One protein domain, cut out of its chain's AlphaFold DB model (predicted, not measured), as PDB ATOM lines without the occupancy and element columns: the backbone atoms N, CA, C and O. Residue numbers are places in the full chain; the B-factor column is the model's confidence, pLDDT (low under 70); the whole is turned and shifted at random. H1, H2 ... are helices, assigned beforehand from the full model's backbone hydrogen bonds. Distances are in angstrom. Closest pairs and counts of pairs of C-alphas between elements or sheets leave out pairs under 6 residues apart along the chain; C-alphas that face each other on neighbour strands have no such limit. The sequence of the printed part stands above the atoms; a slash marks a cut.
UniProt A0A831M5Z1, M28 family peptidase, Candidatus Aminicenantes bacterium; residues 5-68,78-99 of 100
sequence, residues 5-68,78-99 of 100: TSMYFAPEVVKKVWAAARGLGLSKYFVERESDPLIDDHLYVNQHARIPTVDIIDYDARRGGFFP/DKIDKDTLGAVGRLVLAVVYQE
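This is residues 5 to 68 and 78 to 99 of the 100 residues of the protein "M28 family peptidase" of Candidatus Aminicenantes bacterium (UniProt A0A831M5Z1). Two helices, H2 and H4, cross steeply, while the short H1 and H3 pack together near the other end of H2. Two long stretches with no named element, residues 24 to 40 and residues 50 to 68, make up much of the rest, and residues 50 to 68 run from near the middle outward, their C-alphas lying 2 to 19 A from the mean of all C-alphas. The printed part has 86 residues with four named helices, H1 to H4, and no named strand: all helix, compact, radius of gyration of the C-alphas 13.3 A, spans 36 by 35 by 22 A.

H1 is residues 5 to 9, beginning at C-alpha 5 (237.148, 207.629, 142.385). H2 is residues 11 to 23, 18.2 A long; H3 is residues 41 to 49. H4, residues 82 to 98, is 23.9 A long and ends at C-alpha 98 (243.011, 190.766, 125.977).

H1 touches H3, closest C-alphas Phe 9 and Asn 46, 6.4 A. H2, with residues 16 to 21 alone, touches H4 residues 91 to 95, closest C-alphas Ala 21 and Leu 91, 5.9 A, at a steep tilt of 64 degrees, opposite ways. H1 and H4 are apart. In the four helices every O i to N i+4 pair is within hydrogen-bond range.

Residues 69 to 77 are not printed; C-alphas 68 and 78 are 12.9 A apart. The H2 to H3 link is long. No printed residue is under 70 in pLDDT.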
ATOM      1  N   THR A   5     237.346 208.795 141.507       98.56
ATOM      2  CA  THR A   5     237.148 207.629 142.385       98.56
ATOM      3  C   THR A   5     237.806 206.385 141.783       98.56
ATOM      4  O   THR A   5     238.502 205.643 142.480       98.56
ATOM      5  N   SER A   6     237.674 206.192 140.470       98.62
ATOM      6  CA  SER A   6     238.323 205.120 139.709       98.62
ATOM      7  C   SER A   6     239.844 205.253 139.748       98.62
ATOM      8  O   SER A   6     240.545 204.262 139.948       98.62
ATOM      9  N   MET A   7     240.371 206.472 139.611       98.38
ATOM     10  CA  MET A   7     241.806 206.753 139.725       98.38
ATOM     11  C   MET A   7     242.341 206.518 141.140       98.38
ATOM     12  O   MET A   7     243.483 206.090 141.291       98.38
ATOM     13  N   TYR A   8     241.527 206.753 142.168       98.44
ATOM     14  CA  TYR A   8     241.906 206.487 143.552       98.44
ATOM     15  C   TYR A   8     241.961 204.981 143.861       98.44
ATOM     16  O   TYR A   8     242.957 204.505 144.406       98.44
ATOM     17  N   PHE A   9     240.919 204.218 143.510       98.69
ATOM     18  CA  PHE A   9     240.818 202.800 143.887       98.69
ATOM     19  C   PHE A   9     241.424 201.821 142.873       98.69
ATOM     20  O   PHE A   9     241.903 200.755 143.262       98.69
ATOM     21  N   ALA A  10     241.398 202.150 141.582       98.62
ATOM     22  CA  ALA A  10     241.764 201.239 140.499       98.62
ATOM     23  C   ALA A  10     242.626 201.909 139.399       98.62
ATOM     24  O   ALA A  10     242.362 201.701 138.210       98.62
ATOM     25  N   PRO A  11     243.700 202.660 139.740       98.31
ATOM     26  CA  PRO A  11     244.485 203.422 138.760       98.31
ATOM     27  C   PRO A  11     245.086 202.548 137.653       98.31
ATOM     28  O   PRO A  11     245.156 202.966 136.498       98.31
ATOM     29  N   GLU A  12     245.493 201.319 137.971       98.12
ATOM     30  CA  GLU A  12     246.045 200.389 136.980       98.12
ATOM     31  C   GLU A  12     244.979 199.888 135.994       98.12
ATOM     32  O   GLU A  12     245.261 199.727 134.804       98.12
ATOM     33  N   VAL A  13     243.733 199.716 136.450       98.38
ATOM     34  CA  VAL A  13     242.607 199.366 135.572       98.38
ATOM     35  C   VAL A  13     242.253 200.556 134.681       98.38
ATOM     36  O   VAL A  13     242.096 200.373 133.474       98.38
ATOM     37  N   VAL A  14     242.223 201.782 135.223       98.50
ATOM     38  CA  VAL A  14     241.974 202.995 134.423       98.50
ATOM     39  C   VAL A  14     243.025 203.144 133.324       98.50
ATOM     40  O   VAL A  14     242.672 203.275 132.152       98.50
ATOM     41  N   LYS A  15     244.318 203.053 133.669       97.88
ATOM     42  CA  LYS A  15     245.419 203.134 132.694       97.88
ATOM     43  C   LYS A  15     245.293 202.072 131.607       97.88
ATOM     44  O   LYS A  15     245.502 202.387 130.436       97.88
ATOM     45  N   LYS A  16     244.927 200.837 131.968       97.88
ATOM     46  CA  LYS A  16     244.707 199.747 131.007       97.88
ATOM     47  C   LYS A  16     243.571 200.077 130.035       97.88
ATOM     48  O   LYS A  16     243.769 200.010 128.821       97.88
ATOM     49  N   VAL A  17     242.413 200.481 130.558       98.31
ATOM     50  CA  VAL A  17     241.233 200.837 129.755       98.31
ATOM     51  C   VAL A  17     241.544 202.015 128.825       98.31
ATOM     52  O   VAL A  17     241.275 201.943 127.627       98.31
ATOM     53  N   TRP A  18     242.192 203.071 129.321       98.25
ATOM     54  CA  TRP A  18     242.541 204.233 128.498       98.25
ATOM     55  C   TRP A  18     243.641 203.941 127.470       98.25
ATOM     56  O   TRP A  18     243.570 204.424 126.339       98.25
ATOM     57  N   ALA A  19     244.624 203.097 127.796       97.69
ATOM     58  CA  ALA A  19     245.615 202.633 126.826       97.69
ATOM     59  C   ALA A  19     244.963 201.848 125.676       97.69
ATOM     60  O   ALA A  19     245.272 202.112 124.509       97.69
ATOM     61  N   ALA A  20     244.018 200.952 125.982       98.19
ATOM     62  CA  ALA A  20     243.247 200.229 124.972       98.19
ATOM     63  C   ALA A  20     242.411 201.189 124.105       98.19
ATOM     64  O   ALA A  20     242.431 201.088 122.877       98.19
ATOM     65  N   ALA A  21     241.752 202.181 124.712       98.44
ATOM     66  CA  ALA A  21     240.975 203.184 123.980       98.44
ATOM     67  C   ALA A  21     241.838 203.975 122.988       98.44
ATOM     68  O   ALA A  21     241.441 204.180 121.837       98.44
ATOM     69  N   ARG A  22     243.042 204.368 123.408       98.06
ATOM     70  CA  ARG A  22     244.026 205.046 122.559       98.06
ATOM     71  C   ARG A  22     244.470 204.164 121.388       98.06
ATOM     72  O   ARG A  22     244.484 204.632 120.253       98.06
ATOM     73  N   GLY A  23     244.765 202.887 121.646       97.75
ATOM     74  CA  GLY A  23     245.143 201.912 120.614       97.75
ATOM     75  C   GLY A  23     244.044 201.655 119.577       97.75
ATOM     76  O   GLY A  23     244.342 201.399 118.414       97.75
ATOM     77  N   LEU A  24     242.775 201.792 119.970       97.94
ATOM     78  CA  LEU A  24     241.610 201.678 119.086       97.94
ATOM     79  C   LEU A  24     241.233 202.990 118.371       97.94
ATOM     80  O   LEU A  24     240.239 203.024 117.642       97.94
ATOM     81  N   GLY A  25     241.973 204.083 118.591       98.00
ATOM     82  CA  GLY A  25     241.656 205.397 118.021       98.00
ATOM     83  C   GLY A  25     240.401 206.049 118.620       98.00
ATOM     84  O   GLY A  25     239.767 206.885 117.977       98.00
ATOM     85  N   LEU A  26     240.018 205.680 119.848       98.44
ATOM     86  CA  LEU A  26     238.811 206.166 120.528       98.44
ATOM     87  C   LEU A  26     239.063 207.387 121.428       98.44
ATOM     88  O   LEU A  26     238.184 207.766 122.203       98.44
ATOM     89  N   SER A  27     240.217 208.049 121.311       96.31
ATOM     90  CA  SER A  27     240.599 209.203 122.146       96.31
ATOM     91  C   SER A  27     239.644 210.401 122.055       96.31
ATOM     92  O   SER A  27     239.681 211.268 122.922       96.31
ATOM     93  N   LYS A  28     238.759 210.449 121.044       96.06
ATOM     94  CA  LYS A  28     237.672 211.443 120.980       96.06
ATOM     95  C   LYS A  28     236.578 211.222 122.038       96.06
ATOM     96  O   LYS A  28     235.935 212.184 122.432       96.06
ATOM     97  N   TYR A  29     236.378 209.980 122.488       97.75
ATOM     98  CA  TYR A  29     235.431 209.612 123.550       97.75
ATOM     99  C   TYR A  29     236.145 209.470 124.902       97.75
ATOM    100  O   TYR A  29     235.698 209.990 125.921       97.75
ATOM    101  N   PHE A  30     237.298 208.800 124.904       98.00
ATOM    102  CA  PHE A  30     238.074 208.496 126.106       98.00
ATOM    103  C   PHE A  30     239.214 209.497 126.261       98.00
ATOM    104  O   PHE A  30     240.355 209.246 125.877       98.00
ATOM    105  N   VAL A  31     238.880 210.674 126.791       95.00
ATOM    106  CA  VAL A  31     239.846 211.759 127.006       95.00
ATOM    107  C   VAL A  31     240.762 211.463 128.191       95.00
ATOM    108  O   VAL A  31     240.294 211.073 129.263       95.00
ATOM    109  N   GLU A  32     242.063 211.687 128.014       94.44
ATOM    110  CA  GLU A  32     243.096 211.454 129.038       94.44
ATOM    111  C   GLU A  32     243.212 212.638 129.983       94.44
ATOM    112  O   GLU A  32     244.208 213.359 130.039       94.44
ATOM    113  N   ARG A  33     242.122 212.887 130.685       94.50
ATOM    114  CA  ARG A  33     242.046 213.935 131.684       94.50
ATOM    115  C   ARG A  33     241.338 213.373 132.892       94.50
ATOM    116  O   ARG A  33     240.274 212.771 132.737       94.50
ATOM    117  N   GLU A  34     241.915 213.607 134.057       95.12
ATOM    118  CA  GLU A  34     241.275 213.279 135.320       95.12
ATOM    119  C   GLU A  34     240.065 214.192 135.567       95.12
ATOM    120  O   GLU A  34     240.058 215.364 135.170       95.12
ATOM    121  N   SER A  35     239.011 213.640 136.158       95.00
ATOM    122  CA  SER A  35     237.923 214.427 136.742       95.00
ATOM    123  C   SER A  35     237.989 214.379 138.260       95.00
ATOM    124  O   SER A  35     238.674 213.533 138.834       95.00
ATOM    125  N   ASP A  36     237.216 215.250 138.904       94.69
ATOM    126  CA  ASP A  36     236.934 215.109 140.326       94.69
ATOM    127  C   ASP A  36     236.305 213.731 140.622       94.69
ATOM    128  O   ASP A  36     235.707 213.124 139.718       94.69
ATOM    129  N   PRO A  37     236.440 213.226 141.862       97.06
ATOM    130  CA  PRO A  37     235.776 212.004 142.291       97.06
ATOM    131  C   PRO A  37     234.254 212.118 142.209       97.06
ATOM    132  O   PRO A  37     233.662 213.103 142.659       97.06
ATOM    133  N   LEU A  38     233.625 211.074 141.687       97.62
ATOM    134  CA  LEU A  38     232.184 210.896 141.622       97.62
ATOM    135  C   LEU A  38     231.759 209.763 142.557       97.62
ATOM    136  O   LEU A  38     232.459 208.760 142.723       97.62
ATOM    137  N   ILE A  39     230.597 209.940 143.181       98.25
ATOM    138  CA  ILE A  39     229.925 208.877 143.923       98.25
ATOM    139  C   ILE A  39     229.046 208.133 142.922       98.25
ATOM    140  O   ILE A  39     228.068 208.697 142.438       98.25
ATOM    141  N   ASP A  40     229.407 206.887 142.647       98.56
ATOM    142  CA  ASP A  40     228.639 205.942 141.838       98.56
ATOM    143  C   ASP A  40     228.829 204.526 142.420       98.56
ATOM    144  O   ASP A  40     229.543 204.341 143.415       98.56
ATOM    145  N   ASP A  41     228.195 203.516 141.834       98.75
ATOM    146  CA  ASP A  41     228.187 202.137 142.327       98.75
ATOM    147  C   ASP A  41     229.601 201.569 142.541       98.75
ATOM    148  O   ASP A  41     229.861 200.848 143.517       98.75
ATOM    149  N   HIS A  42     230.552 201.922 141.668       98.62
ATOM    150  CA  HIS A  42     231.936 201.444 141.751       98.62
ATOM    151  C   HIS A  42     232.627 201.864 143.048       98.62
ATOM    152  O   HIS A  42     233.499 201.131 143.514       98.62
ATOM    153  N   LEU A  43     232.242 202.981 143.676       98.75
ATOM    154  CA  LEU A  43     232.770 203.391 144.980       98.75
ATOM    155  C   LEU A  43     232.556 202.282 146.015       98.75
ATOM    156  O   LEU A  43     233.491 201.863 146.700       98.75
ATOM    157  N   TYR A  44     231.329 201.773 146.098       98.69
ATOM    158  CA  TYR A  44     230.936 200.771 147.083       98.69
ATOM    159  C   TYR A  44     231.484 199.385 146.740       98.69
ATOM    160  O   TYR A  44     231.892 198.650 147.643       98.69
ATOM    161  N   VAL A  45     231.574 199.042 145.451       98.81
ATOM    162  CA  VAL A  45     232.253 197.812 145.004       98.81
ATOM    163  C   VAL A  45     233.728 197.836 145.419       98.81
ATOM    164  O   VAL A  45     234.221 196.876 146.018       98.81
ATOM    165  N   ASN A  46     234.424 198.953 145.192       98.69
ATOM    166  CA  ASN A  46     235.817 199.113 145.601       98.69
ATOM    167  C   ASN A  46     235.982 199.056 147.131       98.69
ATOM    168  O   ASN A  46     236.871 198.363 147.626       98.69
ATOM    169  N   GLN A  47     235.129 199.739 147.898       98.44
ATOM    170  CA  GLN A  47     235.252 199.814 149.360       98.44
ATOM    171  C   GLN A  47     234.874 198.511 150.076       98.44
ATOM    172  O   GLN A  47     235.571 198.083 151.001       98.44
ATOM    173  N   HIS A  48     233.762 197.889 149.681       98.56
ATOM    174  CA  HIS A  48     233.176 196.773 150.422       98.56
ATOM    175  C   HIS A  48     233.560 195.417 149.837       98.56
ATOM    176  O   HIS A  48     233.965 194.529 150.587       98.56
ATOM    177  N   ALA A  49     233.478 195.260 148.513       98.50
ATOM    178  CA  ALA A  49     233.856 194.012 147.851       98.50
ATOM    179  C   ALA A  49     235.368 193.914 147.600       98.50
ATOM    180  O   ALA A  49     235.876 192.816 147.381       98.50
ATOM    181  N   ARG A  50     236.097 195.039 147.676       98.25
ATOM    182  CA  ARG A  50     237.549 195.121 147.434       98.25
ATOM    183  C   ARG A  50     237.950 194.637 146.039       98.25
ATOM    184  O   ARG A  50     239.022 194.062 145.862       98.25
ATOM    185  N   ILE A  51     237.084 194.874 145.056       98.62
ATOM    186  CA  ILE A  51     237.334 194.560 143.648       98.62
ATOM    187  C   ILE A  51     237.678 195.872 142.934       98.62
ATOM    188  O   ILE A  51     236.800 196.738 142.868       98.62
ATOM    189  N   PRO A  52     238.904 196.028 142.390       98.38
ATOM    190  CA  PRO A  52     239.285 197.203 141.614       98.38
ATOM    191  C   PRO A  52     238.327 197.416 140.439       98.38
ATOM    192  O   PRO A  52     238.348 196.666 139.464       98.38
ATOM    193  N   THR A  53     237.477 198.430 140.552       98.69
ATOM    194  CA  THR A  53     236.394 198.711 139.604       98.69
ATOM    195  C   THR A  53     236.511 200.143 139.113       98.69
ATOM    196  O   THR A  53     236.749 201.055 139.906       98.69
ATOM    197  N   VAL A  54     236.353 200.335 137.807       98.62
ATOM    198  CA  VAL A  54     236.394 201.649 137.159       98.62
ATOM    199  C   VAL A  54     235.026 202.004 136.617       98.62
ATOM    200  O   VAL A  54     234.266 201.114 136.237       98.62
ATOM    201  N   ASP A  55     234.765 203.298 136.530       98.69
ATOM    202  CA  ASP A  55     233.554 203.838 135.937       98.69
ATOM    203  C   ASP A  55     233.852 204.534 134.595       98.69
ATOM    204  O   ASP A  55     234.776 205.346 134.468       98.69
ATOM    205  N   ILE A  56     233.079 204.176 133.567       98.56
ATOM    206  CA  ILE A  56     233.100 204.809 132.245       98.56
ATOM    207  C   ILE A  56     231.842 205.667 132.147       98.56
ATOM    208  O   ILE A  56     230.792 205.207 131.699       98.56
ATOM    209  N   ILE A  57     231.988 206.937 132.521       98.00
ATOM    210  CA  ILE A  57     230.876 207.879 132.638       98.00
ATOM    211  C   ILE A  57     231.124 209.170 131.853       98.00
ATOM    212  O   ILE A  57     232.243 209.701 131.794       98.00
ATOM    213  N   ASP A  58     230.065 209.688 131.223       96.75
ATOM    214  CA  ASP A  58     230.114 210.983 130.549       96.75
ATOM    215  C   ASP A  58     229.965 212.121 131.566       96.75
ATOM    216  O   ASP A  58     228.866 212.552 131.918       96.75
ATOM    217  N   TYR A  59     231.107 212.633 132.013       95.88
ATOM    218  CA  TYR A  59     231.212 213.756 132.930       95.88
ATOM    219  C   TYR A  59     232.320 214.717 132.482       95.88
ATOM    220  O   TYR A  59     233.415 214.303 132.094       95.88
ATOM    221  N   ASP A  60     232.067 216.023 132.559       91.88
ATOM    222  CA  ASP A  60     233.102 217.041 132.389       91.88
ATOM    223  C   ASP A  60     232.755 218.290 133.216       91.88
ATOM    224  O   ASP A  60     231.813 219.024 132.921       91.88
ATOM    225  N   ALA A  61     233.541 218.567 134.259       89.19
ATOM    226  CA  ALA A  61     233.337 219.735 135.120       89.19
ATOM    227  C   ALA A  61     233.359 221.067 134.338       89.19
ATOM    228  O   ALA A  61     232.673 222.017 134.706       89.19
ATOM    229  N   ARG A  62     234.066 221.135 133.198       88.44
ATOM    230  CA  ARG A  62     234.160 222.347 132.361       88.44
ATOM    231  C   ARG A  62     232.871 222.654 131.595       88.44
ATOM    232  O   ARG A  62     232.699 223.787 131.159       88.44
ATOM    233  N   ARG A  63     231.982 221.667 131.419       90.06
ATOM    234  CA  ARG A  63     230.630 221.851 130.847       90.06
ATOM    235  C   ARG A  63     229.535 221.903 131.921       90.06
ATOM    236  O   ARG A  63     228.361 221.861 131.574       90.06
ATOM    237  N   GLY A  64     229.906 221.969 133.203       90.62
ATOM    238  CA  GLY A  64     228.961 221.941 134.322       90.62
ATOM    239  C   GLY A  64     228.609 220.538 134.835       90.62
ATOM    240  O   GLY A  64     227.669 220.412 135.610       90.62
ATOM    241  N   GLY A  65     229.356 219.498 134.443       94.31
ATOM    242  CA  GLY A  65     229.200 218.131 134.948       94.31
ATOM    243  C   GLY A  65     228.617 217.160 133.920       94.31
ATOM    244  O   GLY A  65     229.246 216.891 132.887       94.31
ATOM    245  N   PHE A  66     227.454 216.583 134.227       96.69
ATOM    246  CA  PHE A  66     226.732 215.669 133.337       96.69
ATOM    247  C   PHE A  66     226.152 216.393 132.112       96.69
ATOM    248  O   PHE A  66     226.129 217.622 132.034       96.69
ATOM    249  N   PHE A  67     225.720 215.623 131.116       94.19
ATOM    250  CA  PHE A  67     225.100 216.162 129.908       94.19
ATOM    251  C   PHE A  67     223.730 216.807 130.220       94.19
ATOM    252  O   PHE A  67     223.079 216.413 131.186       94.19
ATOM    253  N   PRO A  68     223.242 217.774 129.412       95.81
ATOM    254  CA  PRO A  68     222.065 218.582 129.762       95.81
ATOM    255  C   PRO A  68     220.758 217.817 130.001       95.81
ATOM    256  O   PRO A  68     219.875 218.342 130.672       95.81
ATOM    257  N   ASP A  78     216.377 210.278 121.309       98.06
ATOM    258  CA  ASP A  78     217.034 211.244 120.427       98.06
ATOM    259  C   ASP A  78     218.379 211.758 120.974       98.06
ATOM    260  O   ASP A  78     219.111 212.423 120.244       98.06
ATOM    261  N   LYS A  79     218.725 211.454 122.235       98.12
ATOM    262  CA  LYS A  79     220.052 211.734 122.821       98.12
ATOM    263  C   LYS A  79     221.031 210.575 122.657       98.12
ATOM    264  O   LYS A  79     222.222 210.739 122.911       98.12
ATOM    265  N   ILE A  80     220.543 209.412 122.229       98.06
ATOM    266  CA  ILE A  80     221.348 208.202 122.098       98.06
ATOM    267  C   ILE A  80     222.042 208.176 120.738       98.06
ATOM    268  O   ILE A  80     221.403 208.214 119.687       98.06
ATOM    269  N   ASP A  81     223.364 208.027 120.774       98.25
ATOM    270  CA  ASP A  81     224.210 207.898 119.591       98.25
ATOM    271  C   ASP A  81     224.794 206.478 119.496       98.25
ATOM    272  O   ASP A  81     225.469 205.988 120.409       98.25
ATOM    273  N   LYS A  82     224.554 205.813 118.358       98.50
ATOM    274  CA  LYS A  82     225.077 204.469 118.070       98.50
ATOM    275  C   LYS A  82     226.602 204.433 118.015       98.50
ATOM    276  O   LYS A  82     227.181 203.406 118.367       98.50
ATOM    277  N   ASP A  83     227.253 205.520 117.618       98.44
ATOM    278  CA  ASP A  83     228.709 205.598 117.566       98.44
ATOM    279  C   ASP A  83     229.309 205.651 118.974       98.44
ATOM    280  O   ASP A  83     230.340 205.021 119.223       98.44
ATOM    281  N   THR A  84     228.644 206.327 119.917       98.38
ATOM    282  CA  THR A  84     229.037 206.328 121.337       98.38
ATOM    283  C   THR A  84     228.882 204.933 121.940       98.38
ATOM    284  O   THR A  84     229.830 204.415 122.535       98.38
ATOM    285  N   LEU A  85     227.742 204.269 121.707       98.75
ATOM    286  CA  LEU A  85     227.534 202.877 122.129       98.75
ATOM    287  C   LEU A  85     228.595 201.943 121.526       98.75
ATOM    288  O   LEU A  85     229.196 201.127 122.226       98.75
ATOM    289  N   GLY A  86     228.871 202.091 120.228       98.69
ATOM    290  CA  GLY A  86     229.877 201.311 119.516       98.69
ATOM    291  C   GLY A  86     231.307 201.588 119.984       98.69
ATOM    292  O   GLY A  86     232.152 200.695 119.915       98.69
ATOM    293  N   ALA A  87     231.617 202.794 120.460       98.69
ATOM    294  CA  ALA A  87     232.916 203.117 121.043       98.69
ATOM    295  C   ALA A  87     233.110 202.427 122.397       98.69
ATOM    296  O   ALA A  87     234.106 201.726 122.578       98.69
ATOM    297  N   VAL A  88     232.145 202.567 123.311       98.75
ATOM    298  CA  VAL A  88     232.203 201.946 124.645       98.75
ATOM    299  C   VAL A  88     232.209 200.422 124.537       98.75
ATOM    300  O   VAL A  88     233.087 199.773 125.101       98.75
ATOM    301  N   GLY A  89     231.304 199.843 123.743       98.69
ATOM    302  CA  GLY A  89     231.212 198.392 123.574       98.69
ATOM    303  C   GLY A  89     232.486 197.775 122.992       98.69
ATOM    304  O   GLY A  89     232.995 196.792 123.531       98.69
ATOM    305  N   ARG A  90     233.053 198.369 121.930       98.38
ATOM    306  CA  ARG A  90     234.322 197.890 121.349       98.38
ATOM    307  C   ARG A  90     235.476 197.982 122.334       98.38
ATOM    308  O   ARG A  90     236.302 197.073 122.358       98.38
ATOM    309  N   LEU A  91     235.536 199.051 123.125       98.62
ATOM    310  CA  LEU A  91     236.579 199.206 124.129       98.62
ATOM    311  C   LEU A  91     236.498 198.110 125.192       98.62
ATOM    312  O   LEU A  91     237.490 197.430 125.436       98.62
ATOM    313  N   VAL A  92     235.325 197.923 125.802       98.50
ATOM    314  CA  VAL A  92     235.139 196.933 126.872       98.50
ATOM    315  C   VAL A  92     235.441 195.524 126.361       98.50
ATOM    316  O   VAL A  92     236.171 194.784 127.017       98.50
ATOM    317  N   LEU A  93     234.966 195.175 125.158       98.50
ATOM    318  CA  LEU A  93     235.303 193.899 124.523       98.50
ATOM    319  C   LEU A  93     236.813 193.754 124.314       98.50
ATOM    320  O   LEU A  93     237.373 192.719 124.664       98.50
ATOM    321  N   ALA A  94     237.487 194.774 123.782       98.00
ATOM    322  CA  ALA A  94     238.928 194.709 123.558       98.00
ATOM    323  C   ALA A  94     239.712 194.498 124.859       98.00
ATOM    324  O   ALA A  94     240.643 193.700 124.863       98.00
ATOM    325  N   VAL A  95     239.322 195.163 125.951       98.06
ATOM    326  CA  VAL A  95     239.954 194.978 127.266       98.06
ATOM    327  C   VAL A  95     239.734 193.550 127.759       98.06
ATOM    328  O   VAL A  95     240.707 192.840 127.990       98.06
ATOM    329  N   VAL A  96     238.481 193.088 127.837       97.50
ATOM    330  CA  VAL A  96     238.139 191.764 128.390       97.50
ATOM    331  C   VAL A  96     238.761 190.616 127.588       97.50
ATOM    332  O   VAL A  96     239.265 189.667 128.180       97.50
ATOM    333  N   TYR A  97     238.773 190.692 126.254       97.38
ATOM    334  CA  TYR A  97     239.353 189.642 125.402       97.38
ATOM    335  C   TYR A  97     240.891 189.626 125.391       97.38
ATOM    336  O   TYR A  97     241.480 188.664 124.899       97.38
ATOM    337  N   GLN A  98     241.549 190.682 125.883       94.19
ATOM    338  CA  GLN A  98     243.011 190.766 125.977       94.19
ATOM    339  C   GLN A  98     243.553 190.431 127.373       94.19
ATOM    340  O   GLN A  98     244.773 190.320 127.526       94.19
ATOM    341  N   GLU A  99     242.686 190.252 128.376       92.00
ATOM    342  CA  GLU A  99     243.092 189.753 129.694       92.00
ATOM    343  C   GLU A  99     243.645 188.318 129.594       92.00
ATOM    344  O   GLU A  99     243.208 187.522 128.759       92.00
TER     345      GLU A  99